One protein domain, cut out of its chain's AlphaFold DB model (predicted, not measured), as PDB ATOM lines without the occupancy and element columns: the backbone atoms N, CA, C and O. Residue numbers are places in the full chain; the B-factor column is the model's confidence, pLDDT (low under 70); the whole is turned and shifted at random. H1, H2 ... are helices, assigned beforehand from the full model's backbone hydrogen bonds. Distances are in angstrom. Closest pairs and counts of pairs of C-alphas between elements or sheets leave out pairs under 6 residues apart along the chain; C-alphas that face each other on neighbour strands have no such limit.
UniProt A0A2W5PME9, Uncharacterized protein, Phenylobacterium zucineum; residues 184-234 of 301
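AT A GLANCE: This is residues 184 to 234 of the 301 residues of an uncharacterized protein of Phenylobacterium zucineum (UniProt A0A2W5PME9). Two helices, H2 and H4, cross nearly at right angles, H2 running along one side of an elongated body and H4 lying over it. The shorter H1 and H3 sit on opposite sides of H4, and residues 202 to 207, in the link from H2 to H3, stick out. The printed part has 51 residues with four named helices, H1, H2, H3 and H4 in chain order, and no named strand; the class is all helix. It is compact, with a radius of gyration of the C-alphas of 10.4 A, and spans 28 by 18 by 16 A.

HOW THE PARTS SIT: H2, residues 191 to 201, touches H4, residues 222 to 232, about perpendicular at 78 degrees; their closest C-alphas, those of Phe 197 and Pro 222, are 6.0 A apart. H4 is the hub, touching three helices. H1, residues 184 to 189, touches H4 at 71 degrees, only just about perpendicular, the closest C-alphas being those of Leu 187 and Ala 226, 6.6 A apart. H3, residues 211 to 217, only just touches H4, with 3 pairs of C-alphas within 8 A, the closest those of Val 217 and Tyr 228 at 5.5 A. H1 and H3 are apart. In H1, H2, H3 and H4 every O i to N i+4 pair is within hydrogen-bond range.

IN THESE COORDINATES: H2 measures 15.2 A from first to last C-alpha, H4 14.8 A, H3 10.0 A and H1 8.7 A. H1 begins at C-alpha 184 (-36.217, 38.595, -19.529), and H4 ends at C-alpha 232 (-53.092, 41.013, -16.833).

THE WHOLE: The two farthest C-alphas, those of Asp 189 and Ser 210, are 29.1 A apart. The printed part has no cut and no long link. Mean pLDDT of the printed part is 79.6; residues 204 to 210 are under 70.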
ATOM      1  N   ALA A 184     -37.093  39.758 -19.516       76.81
ATOM      2  CA  ALA A 184     -36.217  38.595 -19.529       76.81
ATOM      3  C   ALA A 184     -36.103  37.943 -18.135       76.81
ATOM      4  O   ALA A 184     -36.057  36.719 -18.039       76.81
ATOM      5  N   GLN A 185     -36.168  38.735 -17.054       78.69
ATOM      6  CA  GLN A 185     -36.252  38.205 -15.687       78.69
ATOM      7  C   GLN A 185     -37.578  37.465 -15.442       78.69
ATOM      8  O   GLN A 185     -37.570  36.389 -14.855       78.69
ATOM      9  N   ILE A 186     -38.707  38.003 -15.922       80.19
ATOM     10  CA  ILE A 186     -40.014  37.329 -15.816       80.19
ATOM     11  C   ILE A 186     -39.964  35.975 -16.528       80.19
ATOM     12  O   ILE A 186     -40.349  34.969 -15.945       80.19
ATOM     13  N   LEU A 187     -39.462  35.939 -17.764       81.25
ATOM     14  CA  LEU A 187     -39.354  34.709 -18.554       81.25
ATOM     15  C   LEU A 187     -38.435  33.669 -17.893       81.25
ATOM     16  O   LEU A 187     -38.706  32.474 -17.986       81.25
ATOM     17  N   HIS A 188     -37.383  34.118 -17.209       76.00
ATOM     18  CA  HIS A 188     -36.480  33.256 -16.455       76.00
ATOM     19  C   HIS A 188     -37.133  32.688 -15.184       76.00
ATOM     20  O   HIS A 188     -37.095  31.483 -14.945       76.00
ATOM     21  N   ASP A 189     -37.754  33.543 -14.369       77.50
ATOM     22  CA  ASP A 189     -38.312  33.139 -13.072       77.50
ATOM     23  C   ASP A 189     -39.642  32.396 -13.199       77.50
ATOM     24  O   ASP A 189     -40.045  31.659 -12.297       77.50
ATOM     25  N   ARG A 190     -40.349  32.622 -14.307       80.62
ATOM     26  CA  ARG A 190     -41.659  32.049 -14.602       80.62
ATOM     27  C   ARG A 190     -41.602  31.233 -15.893       80.62
ATOM     28  O   ARG A 190     -42.185  31.631 -16.907       80.62
ATOM     29  N   PRO A 191     -40.964  30.046 -15.865       76.50
ATOM     30  CA  PRO A 191     -40.965  29.140 -17.012       76.50
ATOM     31  C   PRO A 191     -42.383  28.665 -17.375       76.50
ATOM     32  O   PRO A 191     -42.627  28.234 -18.498       76.50
ATOM     33  N   ASP A 192     -43.349  28.778 -16.461       78.56
ATOM     34  CA  ASP A 192     -44.767  28.550 -16.733       78.56
ATOM     35  C   ASP A 192     -45.377  29.621 -17.649       78.56
ATOM     36  O   ASP A 192     -46.148  29.269 -18.537       78.56
ATOM     37  N   VAL A 193     -44.995  30.897 -17.509       81.12
ATOM     38  CA  VAL A 193     -45.399  31.978 -18.433       81.12
ATOM     39  C   VAL A 193     -44.814  31.719 -19.813       81.12
ATOM     40  O   VAL A 193     -45.499  31.845 -20.828       81.12
ATOM     41  N   TYR A 194     -43.562  31.270 -19.834       76.56
ATOM     42  CA  TYR A 194     -42.882  30.850 -21.047       76.56
ATOM     43  C   TYR A 194     -43.614  29.692 -21.740       76.56
ATOM     44  O   TYR A 194     -43.906  29.748 -22.931       76.56
ATOM     45  N   ARG A 195     -43.991  28.652 -20.991       75.81
ATOM     46  CA  ARG A 195     -44.743  27.501 -21.512       75.81
ATOM     47  C   ARG A 195     -46.160  27.875 -21.953       75.81
ATOM     48  O   ARG A 195     -46.638  27.356 -22.965       75.81
ATOM     49  N   ALA A 196     -46.830  28.759 -21.216       81.31
ATOM     50  CA  ALA A 196     -48.166  29.244 -21.543       81.31
ATOM     51  C   ALA A 196     -48.172  29.987 -22.883       81.31
ATOM     52  O   ALA A 196     -49.063  29.732 -23.691       81.31
ATOM     53  N   PHE A 197     -47.134  30.785 -23.176       83.94
ATOM     54  CA  PHE A 197     -46.956  31.378 -24.502       83.94
ATOM     55  C   PHE A 197     -47.003  30.311 -25.595       83.94
ATOM     56  O   PHE A 197     -47.837  30.410 -26.480       83.94
ATOM     57  N   PHE A 198     -46.171  29.267 -25.531       77.81
ATOM     58  CA  PHE A 198     -46.123  28.255 -26.596       77.81
ATOM     59  C   PHE A 198     -47.408  27.436 -26.699       77.81
ATOM     60  O   PHE A 198     -47.852  27.125 -27.802       77.81
ATOM     61  N   THR A 199     -48.024  27.131 -25.557       79.00
ATOM     62  CA  THR A 199     -49.285  26.382 -25.499       79.00
ATOM     63  C   THR A 199     -50.427  27.177 -26.121       79.00
ATOM     64  O   THR A 199     -51.249  26.618 -26.842       79.00
ATOM     65  N   GLU A 200     -50.487  28.483 -25.863       80.75
ATOM     66  CA  GLU A 200     -51.504  29.342 -26.455       80.75
ATOM     67  C   GLU A 200     -51.164  29.733 -27.894       80.75
ATOM     68  O   GLU A 200     -52.060  29.756 -28.724       80.75
ATOM     69  N   TYR A 201     -49.901  30.025 -28.208       79.06
ATOM     70  CA  TYR A 201     -49.476  30.506 -29.520       79.06
ATOM     71  C   TYR A 201     -49.575  29.408 -30.580       79.06
ATOM     72  O   TYR A 201     -50.185  29.623 -31.624       79.06
ATOM     73  N   TYR A 202     -49.063  28.209 -30.289       73.00
ATOM     74  CA  TYR A 202     -49.126  27.050 -31.189       73.00
ATOM     75  C   TYR A 202     -50.307  26.113 -30.889       73.00
ATOM     76  O   TYR A 202     -50.410  25.030 -31.467       73.00
ATOM     77  N   GLY A 203     -51.201  26.504 -29.978       72.44
ATOM     78  CA  GLY A 203     -52.341  25.693 -29.576       72.44
ATOM     79  C   GLY A 203     -53.351  25.470 -30.709       72.44
ATOM     80  O   GLY A 203     -53.493  26.310 -31.598       72.44
ATOM     81  N   PRO A 204     -54.140  24.383 -30.655       64.19
ATOM     82  CA  PRO A 204     -55.087  24.011 -31.715       64.19
ATOM     83  C   PRO A 204     -56.186  25.054 -31.977       64.19
ATOM     84  O   PRO A 204     -56.820  25.025 -33.028       64.19
ATOM     85  N   ASN A 205     -56.410  25.972 -31.034       66.38
ATOM     86  CA  ASN A 205     -57.419  27.027 -31.129       66.38
ATOM     87  C   ASN A 205     -56.833  28.402 -31.479       66.38
ATOM     88  O   ASN A 205     -57.586  29.375 -31.524       66.38
ATOM     89  N   ASN A 206     -55.520  28.501 -31.698       69.50
ATOM     90  CA  ASN A 206     -54.876  29.757 -32.042       69.50
ATOM     91  C   ASN A 206     -54.316  29.703 -33.459       69.50
ATOM     92  O   ASN A 206     -53.406  28.937 -33.777       69.50
ATOM     93  N   ASP A 207     -54.861  30.561 -34.315       64.88
ATOM     94  CA  ASP A 207     -54.243  30.855 -35.596       64.88
ATOM     95  C   ASP A 207     -53.124  31.868 -35.346       64.88
ATOM     96  O   ASP A 207     -53.358  33.074 -35.306       64.88
ATOM     97  N   HIS A 208     -51.905  31.376 -35.134       64.94
ATOM     98  CA  HIS A 208     -50.714  32.213 -34.953       64.94
ATOM     99  C   HIS A 208     -50.415  33.100 -36.170       64.94
ATOM    100  O   HIS A 208     -49.616  34.019 -36.060       64.94
ATOM    101  N   LYS A 209     -51.055  32.854 -37.325       65.75
ATOM    102  CA  LYS A 209     -50.964  33.711 -38.516       65.75
ATOM    103  C   LYS A 209     -52.072  34.764 -38.576       65.75
ATOM    104  O   LYS A 209     -52.146  35.521 -39.542       65.75
ATOM    105  N   SER A 210     -52.950  34.804 -37.575       67.38
ATOM    106  CA  SER A 210     -54.043  35.763 -37.465       67.38
ATOM    107  C   SER A 210     -53.666  36.934 -36.564       67.38
ATOM    108  O   SER A 210     -53.207  36.754 -35.434       67.38
ATOM    109  N   ASP A 211     -54.007  38.151 -37.000       80.44
ATOM    110  CA  ASP A 211     -53.861  39.390 -36.220       80.44
ATOM    111  C   ASP A 211     -54.543  39.340 -34.840       80.44
ATOM    112  O   ASP A 211     -54.306  40.206 -33.997       80.44
ATOM    113  N   ALA A 212     -55.454  38.388 -34.611       81.31
ATOM    114  CA  ALA A 212     -56.150  38.225 -33.339       81.31
ATOM    115  C   ALA A 212     -55.178  38.006 -32.170       81.31
ATOM    116  O   ALA A 212     -55.406  38.543 -31.084       81.31
ATOM    117  N   TRP A 213     -54.083  37.274 -32.401       82.94
ATOM    118  CA  TRP A 213     -53.047  37.082 -31.392       82.94
ATOM    119  C   TRP A 213     -52.361  38.403 -31.053       82.94
ATOM    120  O   TRP A 213     -52.380  38.836 -29.900       82.94
ATOM    121  N   VAL A 214     -51.826  39.080 -32.070       84.56
ATOM    122  CA  VAL A 214     -51.091  40.341 -31.917       84.56
ATOM    123  C   VAL A 214     -51.967  41.414 -31.275       84.56
ATOM    124  O   VAL A 214     -51.513  42.127 -30.388       84.56
ATOM    125  N   LYS A 215     -53.254  41.490 -31.632       85.56
ATOM    126  CA  LYS A 215     -54.213  42.419 -31.006       85.56
ATOM    127  C   LYS A 215     -54.465  42.127 -29.528       85.56
ATOM    128  O   LYS A 215     -54.797  43.045 -28.785       85.56
ATOM    129  N   ARG A 216     -54.356  40.865 -29.110       84.88
ATOM    130  CA  ARG A 216     -54.581  40.434 -27.725       84.88
ATOM    131  C   ARG A 216     -53.330  40.585 -26.865       84.88
ATOM    132  O   ARG A 216     -53.442  41.011 -25.723       84.88
ATOM    133  N   VAL A 217     -52.180  40.192 -27.403       85.25
ATOM    134  CA  VAL A 217     -50.915  40.044 -26.670       85.25
ATOM    135  C   VAL A 217     -49.978  41.239 -26.875       85.25
ATOM    136  O   VAL A 217     -49.109  41.489 -26.050       85.25
ATOM    137  N   GLY A 218     -50.170  42.016 -27.941       83.12
ATOM    138  CA  GLY A 218     -49.322  43.158 -28.291       83.12
ATOM    139  C   GLY A 218     -48.131  42.805 -29.185       83.12
ATOM    140  O   GLY A 218     -47.409  43.706 -29.602       83.12
ATOM    141  N   GLY A 219     -47.946  41.526 -29.520       83.50
ATOM    142  CA  GLY A 219     -46.897  41.045 -30.416       83.50
ATOM    143  C   GLY A 219     -46.855  39.520 -30.499       83.50
ATOM    144  O   GLY A 219     -47.726  38.840 -29.959       83.50
ATOM    145  N   GLU A 220     -45.863  38.988 -31.209       81.69
ATOM    146  CA  GLU A 220     -45.714  37.551 -31.509       81.69
ATOM    147  C   GLU A 220     -44.588  36.891 -30.710       81.69
ATOM    148  O   GLU A 220     -44.323  35.702 -30.871       81.69
ATOM    149  N   THR A 221     -43.907  37.645 -29.846       82.44
ATOM    150  CA  THR A 221     -42.779  37.116 -29.084       82.44
ATOM    151  C   THR A 221     -43.211  36.673 -27.679       82.44
ATOM    152  O   THR A 221     -44.145  37.242 -27.102       82.44
ATOM    153  N   PRO A 222     -42.502  35.706 -27.066       81.44
ATOM    154  CA  PRO A 222     -42.618  35.414 -25.641       81.44
ATOM    155  C   PRO A 222     -42.429  36.654 -24.764       81.44
ATOM    156  O   PRO A 222     -43.036  36.736 -23.704       81.44
ATOM    157  N   GLU A 223     -41.624  37.630 -25.195       85.31
ATOM    158  CA  GLU A 223     -41.430  38.894 -24.477       85.31
ATOM    159  C   GLU A 223     -42.721  39.724 -24.444       85.31
ATOM    160  O   GLU A 223     -43.104  40.228 -23.387       85.31
ATOM    161  N   ASP A 224     -43.427  39.811 -25.575       87.06
ATOM    162  CA  ASP A 224     -44.724  40.494 -25.660       87.06
ATOM    163  C   ASP A 224     -45.769  39.763 -24.803       87.06
ATOM    164  O   ASP A 224     -46.525  40.391 -24.061       87.06
ATOM    165  N   TYR A 225     -45.754  38.425 -24.818       87.19
ATOM    166  CA  TYR A 225     -46.631  37.620 -23.969       87.19
ATOM    167  C   TYR A 225     -46.314  37.731 -22.484       87.19
ATOM    168  O   TYR A 225     -47.240  37.833 -21.686       87.19
ATOM    169  N   ALA A 226     -45.044  37.766 -22.085       86.88
ATOM    170  CA  ALA A 226     -44.674  38.008 -20.696       86.88
ATOM    171  C   ALA A 226     -45.085  39.408 -20.242       86.88
ATOM    172  O   ALA A 226     -45.542  39.552 -19.108       86.88
ATOM    173  N   ASN A 227     -44.997  40.420 -21.112       87.69
ATOM    174  CA  ASN A 227     -45.525  41.743 -20.802       87.69
ATOM    175  C   ASN A 227     -47.054  41.714 -20.627       87.69
ATOM    176  O   ASN A 227     -47.552  42.148 -19.591       87.69
ATOM    177  N   TYR A 228     -47.793  41.122 -21.570       89.19
ATOM    178  CA  TYR A 228     -49.246  40.934 -21.470       89.19
ATOM    179  C   TYR A 228     -49.653  40.152 -20.211       89.19
ATOM    180  O   TYR A 228     -50.571  40.546 -19.491       89.19
ATOM    181  N   TRP A 229     -48.963  39.049 -19.915       89.94
ATOM    182  CA  TRP A 229     -49.222  38.237 -18.732       89.94
ATOM    183  C   TRP A 229     -48.948  39.033 -17.457       89.94
ATOM    184  O   TRP A 229     -49.743  38.980 -16.518       89.94
ATOM    185  N   TYR A 230     -47.858  39.803 -17.425       87.69
ATOM    186  CA  TYR A 230     -47.533  40.650 -16.288       87.69
ATOM    187  C   TYR A 230     -48.597  41.727 -16.072       87.69
ATOM    188  O   TYR A 230     -49.080  41.882 -14.954       87.69
ATOM    189  N   GLU A 231     -49.036  42.410 -17.128       86.56
ATOM    190  CA  GLU A 231     -50.100  43.418 -17.048       86.56
ATOM    191  C   GLU A 231     -51.439  42.822 -16.597       86.56
ATOM    192  O   GLU A 231     -52.155  43.431 -15.800       86.56
ATOM    193  N   LYS A 232     -51.779  41.621 -17.072       86.06
ATOM    194  CA  LYS A 232     -53.092  41.013 -16.833       86.06
ATOM    195  C   LYS A 232     -53.188  40.204 -15.537       86.06
ATOM    196  O   LYS A 232     -54.259  40.150 -14.935       86.06
ATOM    197  N   TYR A 233     -52.097  39.570 -15.115       83.31
ATOM    198  CA  TYR A 233     -52.076  38.606 -14.007       83.31
ATOM    199  C   TYR A 233     -50.899  38.828 -13.051       83.31
ATOM    200  O   TYR A 233     -51.047  38.710 -11.833       83.31
ATOM    201  N   GLY A 234     -49.722  39.142 -13.597       75.44
ATOM    202  CA  GLY A 234     -48.469  39.166 -12.848       75.44
ATOM    203  C   GLY A 234     -48.289  40.371 -11.935       75.44
ATOM    204  O   GLY A 234     -47.634  40.224 -10.911       75.44
TER     205      GLY A 234